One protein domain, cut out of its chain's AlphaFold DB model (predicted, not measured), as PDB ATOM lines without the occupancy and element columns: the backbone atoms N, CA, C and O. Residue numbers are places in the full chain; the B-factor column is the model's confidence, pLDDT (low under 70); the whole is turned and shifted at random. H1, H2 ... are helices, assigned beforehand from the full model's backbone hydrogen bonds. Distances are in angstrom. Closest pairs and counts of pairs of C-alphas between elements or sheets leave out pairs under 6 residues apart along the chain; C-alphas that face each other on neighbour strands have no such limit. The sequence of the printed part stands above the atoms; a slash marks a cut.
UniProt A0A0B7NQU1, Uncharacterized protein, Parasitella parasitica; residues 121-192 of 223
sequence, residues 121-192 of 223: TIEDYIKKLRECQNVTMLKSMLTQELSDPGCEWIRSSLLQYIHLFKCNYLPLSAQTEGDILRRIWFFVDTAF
ATOM      1  N   THR A 121     -32.770 -25.428  67.910       94.25
ATOM      2  CA  THR A 121     -32.042 -25.333  69.185       94.25
ATOM      3  C   THR A 121     -30.882 -26.327  69.268       94.25
ATOM      4  O   THR A 121     -29.792 -25.963  69.710       94.25
ATOM      5  N   ILE A 122     -31.102 -27.563  68.812       93.31
ATOM      6  CA  ILE A 122     -30.082 -28.613  68.790       93.31
ATOM      7  C   ILE A 122     -29.062 -28.328  67.686       93.31
ATOM      8  O   ILE A 122     -27.859 -28.445  67.917       93.31
ATOM      9  N   GLU A 123     -29.521 -27.921  66.502       94.31
ATOM     10  CA  GLU A 123     -28.648 -27.580  65.376       94.31
ATOM     11  C   GLU A 123     -27.681 -26.436  65.725       94.31
ATOM     12  O   GLU A 123     -26.464 -26.572  65.560       94.31
ATOM     13  N   ASP A 124     -28.198 -25.348  66.301       94.69
ATOM     14  CA  ASP A 124     -27.407 -24.209  66.768       94.69
ATOM     15  C   ASP A 124     -26.405 -24.625  67.850       94.69
ATOM     16  O   ASP A 124     -25.267 -24.146  67.874       94.69
ATOM     17  N   TYR A 125     -26.804 -25.522  68.756       94.00
ATOM     18  CA  TYR A 125     -25.918 -26.028  69.799       94.00
ATOM     19  C   TYR A 125     -24.769 -26.863  69.216       94.00
ATOM     20  O   TYR A 125     -23.605 -26.602  69.528       94.00
ATOM     21  N   ILE A 126     -25.062 -27.797  68.306       93.00
ATOM     22  CA  ILE A 126     -24.047 -28.602  67.605       93.00
ATOM     23  C   ILE A 126     -23.101 -27.705  66.800       93.00
ATOM     24  O   ILE A 126     -21.886 -27.930  66.798       93.00
ATOM     25  N   LYS A 127     -23.627 -26.667  66.142       93.62
ATOM     26  CA  LYS A 127     -22.810 -25.702  65.402       93.62
ATOM     27  C   LYS A 127     -21.829 -24.973  66.324       93.62
ATOM     28  O   LYS A 127     -20.635 -24.960  66.031       93.62
ATOM     29  N   LYS A 128     -22.293 -24.466  67.472       91.62
ATOM     30  CA  LYS A 128     -21.424 -23.825  68.481       91.62
ATOM     31  C   LYS A 128     -20.359 -24.781  69.027       91.62
ATOM     32  O   LYS A 128     -19.214 -24.382  69.221       91.62
ATOM     33  N   LEU A 129     -20.712 -26.049  69.251       91.31
ATOM     34  CA  LEU A 129     -19.749 -27.070  69.678       91.31
ATOM     35  C   LEU A 129     -18.655 -27.293  68.623       91.31
ATOM     36  O   LEU A 129     -17.486 -27.426  68.978       91.31
ATOM     37  N   ARG A 130     -19.006 -27.283  67.333       89.50
ATOM     38  CA  ARG A 130     -18.049 -27.437  66.223       89.50
ATOM     39  C   ARG A 130     -17.091 -26.251  66.083       89.50
ATOM     40  O   ARG A 130     -15.963 -26.431  65.641       89.50
ATOM     41  N   GLU A 131     -17.523 -25.054  66.464       90.00
ATOM     42  CA  GLU A 131     -16.692 -23.842  66.446       90.00
ATOM     43  C   GLU A 131     -15.617 -23.839  67.555       90.00
ATOM     44  O   GLU A 131     -14.692 -23.024  67.529       90.00
ATOM     45  N   CYS A 132     -15.685 -24.768  68.518       87.25
ATOM     46  CA  CYS A 132     -14.685 -24.900  69.573       87.25
ATOM     47  C   CYS A 132     -13.349 -25.420  69.026       87.25
ATOM     48  O   CYS A 132     -13.216 -26.588  68.671       87.25
ATOM     49  N   GLN A 133     -12.317 -24.577  69.052       83.44
ATOM     50  CA  GLN A 133     -10.982 -24.933  68.549       83.44
ATOM     51  C   GLN A 133     -10.124 -25.724  69.547       83.44
ATOM     52  O   GLN A 133      -9.097 -26.283  69.175       83.44
ATOM     53  N   ASN A 134     -10.493 -25.741  70.832       82.56
ATOM     54  CA  ASN A 134      -9.714 -26.425  71.859       82.56
ATOM     55  C   ASN A 134     -10.588 -27.083  72.935       82.56
ATOM     56  O   ASN A 134     -11.724 -26.686  73.202       82.56
ATOM     57  N   VAL A 135     -10.003 -28.086  73.595       81.19
ATOM     58  CA  VAL A 135     -10.661 -28.898  74.631       81.19
ATOM     59  C   VAL A 135     -11.064 -28.068  75.855       81.19
ATOM     60  O   VAL A 135     -12.033 -28.402  76.534       81.19
ATOM     61  N   THR A 136     -10.335 -26.995  76.164       83.50
ATOM     62  CA  THR A 136     -10.621 -26.129  77.319       83.50
ATOM     63  C   THR A 136     -11.903 -25.325  77.105       83.50
ATOM     64  O   THR A 136     -12.751 -25.292  77.995       83.50
ATOM     65  N   MET A 137     -12.089 -24.752  75.913       85.38
ATOM     66  CA  MET A 137     -13.316 -24.060  75.510       85.38
ATOM     67  C   MET A 137     -14.504 -25.017  75.496       85.38
ATOM     68  O   MET A 137     -15.532 -24.712  76.097       85.38
ATOM     69  N   LEU A 138     -14.324 -26.207  74.912       87.94
ATOM     70  CA  LEU A 138     -15.352 -27.244  74.912       87.94
ATOM     71  C   LEU A 138     -15.773 -27.605  76.346       87.94
ATOM     72  O   LEU A 138     -16.954 -27.566  76.673       87.94
ATOM     73  N   LYS A 139     -14.817 -27.875  77.245       85.25
ATOM     74  CA  LYS A 139     -15.112 -28.163  78.662       85.25
ATOM     75  C   LYS A 139     -15.834 -27.011  79.360       85.25
ATOM     76  O   LYS A 139     -16.764 -27.266  80.121       85.25
ATOM     77  N   SER A 140     -15.430 -25.768  79.102       86.75
ATOM     78  CA  SER A 140     -16.092 -24.591  79.674       86.75
ATOM     79  C   SER A 140     -17.557 -24.513  79.244       86.75
ATOM     80  O   SER A 140     -18.419 -24.264  80.081       86.75
ATOM     81  N   MET A 141     -17.852 -24.770  77.967       87.88
ATOM     82  CA  MET A 141     -19.229 -24.802  77.465       87.88
ATOM     83  C   MET A 141     -20.046 -25.946  78.069       87.88
ATOM     84  O   MET A 141     -21.204 -25.752  78.417       87.88
ATOM     85  N   LEU A 142     -19.440 -27.122  78.241       91.12
ATOM     86  CA  LEU A 142     -20.112 -28.291  78.814       91.12
ATOM     87  C   LEU A 142     -20.367 -28.177  80.329       91.12
ATOM     88  O   LEU A 142     -21.068 -29.015  80.888       91.12
ATOM     89  N   THR A 143     -19.802 -27.172  81.008       85.19
ATOM     90  CA  THR A 143     -19.979 -26.971  82.460       85.19
ATOM     91  C   THR A 143     -21.349 -26.381  82.807       85.19
ATOM     92  O   THR A 143     -21.809 -26.527  83.935       85.19
ATOM     93  N   GLN A 144     -22.008 -25.724  81.852       85.94
ATOM     94  CA  GLN A 144     -23.321 -25.116  82.059       85.94
ATOM     95  C   GLN A 144     -24.423 -26.128  81.745       85.94
ATOM     96  O   GLN A 144     -24.414 -26.726  80.672       85.94
ATOM     97  N   GLU A 145     -25.363 -26.312  82.671       86.50
ATOM     98  CA  GLU A 145     -26.572 -27.104  82.426       86.50
ATOM     99  C   GLU A 145     -27.483 -26.401  81.416       86.50
ATOM    100  O   GLU A 145     -27.572 -25.167  81.388       86.50
ATOM    101  N   LEU A 146     -28.156 -27.192  80.583       88.94
ATOM    102  CA  LEU A 146     -29.032 -26.696  79.532       88.94
ATOM    103  C   LEU A 146     -30.485 -27.051  79.847       88.94
ATOM    104  O   LEU A 146     -30.800 -28.143  80.307       88.94
ATOM    105  N   SER A 147     -31.389 -26.108  79.582       88.69
ATOM    106  CA  SER A 147     -32.824 -26.312  79.800       88.69
ATOM    107  C   SER A 147     -33.474 -27.185  78.728       88.69
ATOM    108  O   SER A 147     -34.512 -27.788  78.983       88.69
ATOM    109  N   ASP A 148     -32.910 -27.205  77.517       91.75
ATOM    110  CA  ASP A 148     -33.404 -28.040  76.423       91.75
ATOM    111  C   ASP A 148     -32.947 -29.498  76.625       91.75
ATOM    112  O   ASP A 148     -31.736 -29.736  76.679       91.75
ATOM    113  N   PRO A 149     -33.870 -30.477  76.707       91.38
ATOM    114  CA  PRO A 149     -33.513 -31.870  76.974       91.38
ATOM    115  C   PRO A 149     -32.585 -32.495  75.925       91.38
ATOM    116  O   PRO A 149     -31.728 -33.307  76.270       91.38
ATOM    117  N   GLY A 150     -32.727 -32.120  74.648       91.88
ATOM    118  CA  GLY A 150     -31.889 -32.645  73.569       91.88
ATOM    119  C   GLY A 150     -30.459 -32.118  73.662       91.88
ATOM    120  O   GLY A 150     -29.499 -32.888  73.594       91.88
ATOM    121  N   CYS A 151     -30.307 -30.815  73.888       92.62
ATOM    122  CA  CYS A 151     -29.002 -30.206  74.125       92.62
ATOM    123  C   CYS A 151     -28.341 -30.739  75.404       92.62
ATOM    124  O   CYS A 151     -27.134 -30.984  75.410       92.62
ATOM    125  N   GLU A 152     -29.114 -30.959  76.467       92.75
ATOM    126  CA  GLU A 152     -28.618 -31.522  77.725       92.75
ATOM    127  C   GLU A 152     -28.153 -32.979  77.568       92.75
ATOM    128  O   GLU A 152     -27.092 -33.358  78.077       92.75
ATOM    129  N   TRP A 153     -28.872 -33.780  76.777       93.44
ATOM    130  CA  TRP A 153     -28.437 -35.125  76.399       93.44
ATOM    131  C   TRP A 153     -27.117 -35.108  75.609       93.44
ATOM    132  O   TRP A 153     -26.202 -35.875  75.931       93.44
ATOM    133  N   ILE A 154     -26.958 -34.198  74.635       93.38
ATOM    134  CA  ILE A 154     -25.688 -34.023  73.901       93.38
ATOM    135  C   ILE A 154     -24.563 -33.646  74.868       93.38
ATOM    136  O   ILE A 154     -23.481 -34.238  74.822       93.38
ATOM    137  N   ARG A 155     -24.814 -32.684  75.765       93.38
ATOM    138  CA  ARG A 155     -23.844 -32.220  76.764       93.38
ATOM    139  C   ARG A 155     -23.359 -33.375  77.638       93.38
ATOM    140  O   ARG A 155     -22.151 -33.596  77.758       93.38
ATOM    141  N   SER A 156     -24.297 -34.125  78.210       91.94
ATOM    142  CA  SER A 156     -24.017 -35.282  79.061       91.94
ATOM    143  C   SER A 156     -23.241 -36.361  78.305       91.94
ATOM    144  O   SER A 156     -22.234 -36.862  78.807       91.94
ATOM    145  N   SER A 157     -23.628 -36.649  77.061       92.94
ATOM    146  CA  SER A 157     -22.927 -37.608  76.200       92.94
ATOM    147  C   SER A 157     -21.469 -37.197  75.971       92.94
ATOM    148  O   SER A 157     -20.552 -37.983  76.216       92.94
ATOM    149  N   LEU A 158     -21.217 -35.940  75.598       92.38
ATOM    150  CA  LEU A 158     -19.859 -35.434  75.370       92.38
ATOM    151  C   LEU A 158     -18.992 -35.460  76.635       92.38
ATOM    152  O   LEU A 158     -17.808 -35.802  76.563       92.38
ATOM    153  N   LEU A 159     -19.559 -35.138  77.802       91.19
ATOM    154  CA  LEU A 159     -18.842 -35.228  79.077       91.19
ATOM    155  C   LEU A 159     -18.386 -36.659  79.382       91.19
ATOM    156  O   LEU A 159     -17.243 -36.851  79.812       91.19
ATOM    157  N   GLN A 160     -19.231 -37.653  79.100       89.94
ATOM    158  CA  GLN A 160     -18.877 -39.063  79.264       89.94
ATOM    159  C   GLN A 160     -17.734 -39.467  78.328       89.94
ATOM    160  O   GLN A 160     -16.765 -40.079  78.776       89.94
ATOM    161  N   TYR A 161     -17.764 -39.045  77.062       89.56
ATOM    162  CA  TYR A 161     -16.659 -39.300  76.130       89.56
ATOM    163  C   TYR A 161     -15.344 -38.646  76.573       89.56
ATOM    164  O   TYR A 161     -14.288 -39.285  76.544       89.56
ATOM    165  N   ILE A 162     -15.386 -37.402  77.063       88.56
ATOM    166  CA  ILE A 162     -14.204 -36.733  77.629       88.56
ATOM    167  C   ILE A 162     -13.667 -37.512  78.838       88.56
ATOM    168  O   ILE A 162     -12.449 -37.594  79.023       88.56
ATOM    169  N   HIS A 163     -14.545 -38.075  79.671       89.31
ATOM    170  CA  HIS A 163     -14.142 -38.921  80.790       89.31
ATOM    171  C   HIS A 163     -13.442 -40.204  80.313       89.31
ATOM    172  O   HIS A 163     -12.360 -40.507  80.817       89.31
ATOM    173  N   LEU A 164     -13.996 -40.901  79.313       91.12
ATOM    174  CA  LEU A 164     -13.391 -42.109  78.728       91.12
ATOM    175  C   LEU A 164     -12.002 -41.842  78.143       91.12
ATOM    176  O   LEU A 164     -11.086 -42.645  78.319       91.12
ATOM    177  N   PHE A 165     -11.829 -40.690  77.493       87.94
ATOM    178  CA  PHE A 165     -10.524 -40.271  76.991       87.94
ATOM    179  C   PHE A 165      -9.532 -40.027  78.137       87.94
ATOM    180  O   PHE A 165      -8.411 -40.523  78.112       87.94
ATOM    181  N   LYS A 166      -9.951 -39.317  79.194       88.06
ATOM    182  CA  LYS A 166      -9.095 -39.026  80.358       88.06
ATOM    183  C   LYS A 166      -8.651 -40.273  81.123       88.06
ATOM    184  O   LYS A 166      -7.571 -40.253  81.706       88.06
ATOM    185  N   CYS A 167      -9.478 -41.315  81.174       90.44
ATOM    186  CA  CYS A 167      -9.127 -42.565  81.845       90.44
ATOM    187  C   CYS A 167      -8.412 -43.570  80.928       90.44
ATOM    188  O   CYS A 167      -8.234 -44.717  81.331       90.44
ATOM    189  N   ASN A 168      -7.981 -43.144  79.730       88.94
ATOM    190  CA  ASN A 168      -7.311 -43.979  78.727       88.94
ATOM    191  C   ASN A 168      -8.116 -45.240  78.370       88.94
ATOM    192  O   ASN A 168      -7.551 -46.301  78.112       88.94
ATOM    193  N   TYR A 169      -9.451 -45.139  78.384       88.06
ATOM    194  CA  TYR A 169     -10.321 -46.218  77.915       88.06
ATOM    195  C   TYR A 169     -10.319 -46.325  76.383       88.06
ATOM    196  O   TYR A 169     -10.633 -47.376  75.829       88.06
ATOM    197  N   LEU A 170      -9.967 -45.229  75.709       84.94
ATOM    198  CA  LEU A 170      -9.727 -45.156  74.273       84.94
ATOM    199  C   LEU A 170      -8.211 -45.014  74.023       84.94
ATOM    200  O   LEU A 170      -7.560 -44.300  74.789       84.94
ATOM    201  N   PRO A 171      -7.648 -45.630  72.964       84.88
ATOM    202  CA  PRO A 171      -8.320 -46.453  71.957       84.88
ATOM    203  C   PRO A 171      -8.720 -47.840  72.486       84.88
ATOM    204  O   PRO A 171      -8.153 -48.354  73.450       84.88
ATOM    205  N   LEU A 172      -9.714 -48.445  71.836       86.19
ATOM    206  CA  LEU A 172     -10.155 -49.802  72.142       86.19
ATOM    207  C   LEU A 172      -9.053 -50.808  71.788       86.19
ATOM    208  O   LEU A 172      -8.445 -50.716  70.727       86.19
ATOM    209  N   SER A 173      -8.795 -51.767  72.672       85.25
ATOM    210  CA  SER A 173      -7.748 -52.785  72.497       85.25
ATOM    211  C   SER A 173      -8.228 -54.200  72.809       85.25
ATOM    212  O   SER A 173      -7.954 -55.118  72.044       85.25
ATOM    213  N   ALA A 174      -8.950 -54.388  73.914       87.62
ATOM    214  CA  ALA A 174      -9.375 -55.709  74.393       87.62
ATOM    215  C   ALA A 174     -10.843 -55.753  74.854       87.62
ATOM    216  O   ALA A 174     -11.297 -56.749  75.414       87.62
ATOM    217  N   GLN A 175     -11.578 -54.658  74.673       89.50
ATOM    218  CA  GLN A 175     -12.956 -54.515  75.121       89.50
ATOM    219  C   GLN A 175     -13.870 -55.451  74.330       89.50
ATOM    220  O   GLN A 175     -13.789 -55.529  73.104       89.50
ATOM    221  N   THR A 176     -14.766 -56.137  75.035       88.69
ATOM    222  CA  THR A 176     -15.807 -56.937  74.384       88.69
ATOM    223  C   THR A 176     -16.855 -56.030  73.736       88.69
ATOM    224  O   THR A 176     -16.996 -54.865  74.114       88.69
ATOM    225  N   GLU A 177     -17.663 -56.569  72.820       84.75
ATOM    226  CA  GLU A 177     -18.827 -55.855  72.269       84.75
ATOM    227  C   GLU A 177     -19.725 -55.304  73.388       84.75
ATOM    228  O   GLU A 177     -20.116 -54.139  73.369       84.75
ATOM    229  N   GLY A 178     -19.963 -56.098  74.438       86.38
ATOM    230  CA  GLY A 178     -20.742 -55.666  75.597       86.38
ATOM    231  C   GLY A 178     -20.113 -54.496  76.362       86.38
ATOM    232  O   GLY A 178     -20.837 -53.664  76.911       86.38
ATOM    233  N   ASP A 179     -18.783 -54.400  76.405       87.88
ATOM    234  CA  ASP A 179     -18.088 -53.267  77.024       87.88
ATOM    235  C   ASP A 179     -18.190 -51.998  76.177       87.88
ATOM    236  O   ASP A 179     -18.364 -50.908  76.726       87.88
ATOM    237  N   ILE A 180     -18.124 -52.136  74.850       88.94
ATOM    238  CA  ILE A 180     -18.317 -51.033  73.900       88.94
ATOM    239  C   ILE A 180     -19.750 -50.509  74.000       88.94
ATOM    240  O   ILE A 180     -19.940 -49.303  74.167       88.94
ATOM    241  N   LEU A 181     -20.740 -51.404  73.996       87.62
ATOM    242  CA  LEU A 181     -22.151 -51.048  74.142       87.62
ATOM    243  C   LEU A 181     -22.399 -50.268  75.439       87.62
ATOM    244  O   LEU A 181     -22.941 -49.167  75.410       87.62
ATOM    245  N   ARG A 182     -21.921 -50.792  76.574       86.44
ATOM    246  CA  ARG A 182     -22.153 -50.186  77.897       86.44
ATOM    247  C   ARG A 182     -21.414 -48.877  78.141       86.44
ATOM    248  O   ARG A 182     -21.877 -48.082  78.953       86.44
ATOM    249  N   ARG A 183     -20.226 -48.688  77.561       88.56
ATOM    250  CA  ARG A 183     -19.374 -47.531  77.888       88.56
ATOM    251  C   ARG A 183     -19.334 -46.488  76.793       88.56
ATOM    252  O   ARG A 183     -19.353 -45.310  77.115       88.56
ATOM    253  N   ILE A 184     -19.281 -46.905  75.533       89.75
ATOM    254  CA  ILE A 184     -19.161 -45.988  74.398       89.75
ATOM    255  C   ILE A 184     -20.548 -45.677  73.845       89.75
ATOM    256  O   ILE A 184     -20.902 -44.512  73.732       89.75
ATOM    257  N   TRP A 185     -21.360 -46.695  73.556       88.94
ATOM    258  CA  TRP A 185     -22.648 -46.505  72.872       88.94
ATOM    259  C   TRP A 185     -23.812 -46.217  73.826       88.94
ATOM    260  O   TRP A 185     -24.953 -46.105  73.394       88.94
ATOM    261  N   PHE A 186     -23.521 -46.018  75.112       87.25
ATOM    262  CA  PHE A 186     -24.508 -45.697  76.142       87.25
ATOM    263  C   PHE A 186     -25.401 -44.496  75.787       87.25
ATOM    264  O   PHE A 186     -26.567 -44.469  76.159       87.25
ATOM    265  N   PHE A 187     -24.885 -43.518  75.033       90.56
ATOM    266  CA  PHE A 187     -25.677 -42.361  74.604       90.56
ATOM    267  C   PHE A 187     -26.887 -42.744  73.734       90.56
ATOM    268  O   PHE A 187     -27.877 -42.019  73.724       90.56
ATOM    269  N   VAL A 188     -26.838 -43.881  73.030       89.62
ATOM    270  CA  VAL A 188     -27.967 -44.397  72.239       89.62
ATOM    271  C   VAL A 188     -29.101 -44.862  73.149       89.62
ATOM    272  O   VAL A 188     -30.263 -44.595  72.850       89.62
ATOM    273  N   ASP A 189     -28.773 -45.505  74.273       87.19
ATOM    274  CA  ASP A 189     -29.774 -45.946  75.246       87.19
ATOM    275  C   ASP A 189     -30.486 -44.749  75.886       87.19
ATOM    276  O   ASP A 189     -31.707 -44.769  76.026       87.19
ATOM    277  N   THR A 190     -29.741 -43.684  76.199       90.88
ATOM    278  CA  THR A 190     -30.284 -42.481  76.852       90.88
ATOM    279  C   THR A 190     -30.912 -41.471  75.896       90.88
ATOM    280  O   THR A 190     -31.576 -40.533  76.339       90.88
ATOM    281  N   ALA A 191     -30.760 -41.644  74.576       90.50
ATOM    282  CA  ALA A 191     -31.337 -40.744  73.569       90.50
ATOM    283  C   ALA A 191     -32.866 -40.628  73.681       90.50
ATOM    284  O   ALA A 191     -33.464 -39.648  73.234       90.50
ATOM    285  N   PHE A 192     -33.497 -41.636  74.281       89.25
ATOM    286  CA  PHE A 192     -34.940 -41.753  74.395       89.25
ATOM    287  C   PHE A 192     -35.482 -41.423  75.791       89.25
ATOM    288  O   PHE A 192     -36.702 -41.439  75.947       89.25
TER     289      PHE A 192
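AT A GLANCE: This is residues 121 to 192 of the 223 residues of an uncharacterized protein of Parasitella parasitica (UniProt A0A0B7NQU1). One long helix, H3, runs through the middle, with H1 and H2 packed on one side of it; on the other side the chain folds back in a loose loop, residues 167 to 176, into the short helices H4 and H5. H5 comes back toward H3, while H4 lies farther out. The printed part has 72 residues with five named helices, in the order H1, H2, H3, H4, H5, and no named strand; the class is all helix. It is only just compact, close to loose, with a radius of gyration of the C-alphas of 13.3 A and spans of 37 by 29 by 17 A.

HOW THE PARTS SIT: H1, residues 121 to 130, is close to but not clearly touching H2, residues 135 to 142; their closest C-alphas, of Leu 129 and Leu 138, are 6.8 A apart. H1 touches residues 150 to 151 of the hub H3, residues 149 to 166, at a shallow tilt of 26 degrees, the same way; the closest C-alphas, of Ile 122 and Cys 151, are 5.7 A apart. H2 and H3 form a helical hairpin and touch through residues 155 to 159 of H3, opposite ways at a shallow tilt of 34 degrees, only just short of steep; the closest C-alphas, of Leu 142 and Arg 155, are 5.8 A apart. H4, residues 177 to 183, is only just apart from H3, with closest C-alphas 8.1 A apart. H5, residues 186 to 190, and H4 meet only through their link. H5 only just touches residues 153 to 157 of H3, with 3 pairs of C-alphas within 8 A; the closest, of Ser 157 and Phe 187, are 5.7 A apart. In H1, H2, H3, H4 and H5 every O i to N i+4 pair is within hydrogen-bond range.

IN THESE COORDINATES: H1 begins at C-alpha 121 (-32.042, -25.333, 69.185) and is 14.5 A long; H2 is 10.4 A, H3 25.7 A, H4 10.1 A and H5 6.6 A. H3 ends at C-alpha 166 (-9.095, -39.026, 80.358), and H5 ends at C-alpha 190 (-30.284, -42.481, 76.852).

THE WHOLE: The two C-alphas farthest apart, of Thr 121 and Ala 174, are 38.3 A apart. The printed part has no cut and no long link. The mean pLDDT of the printed part is 89.2, and no printed residue is under 70.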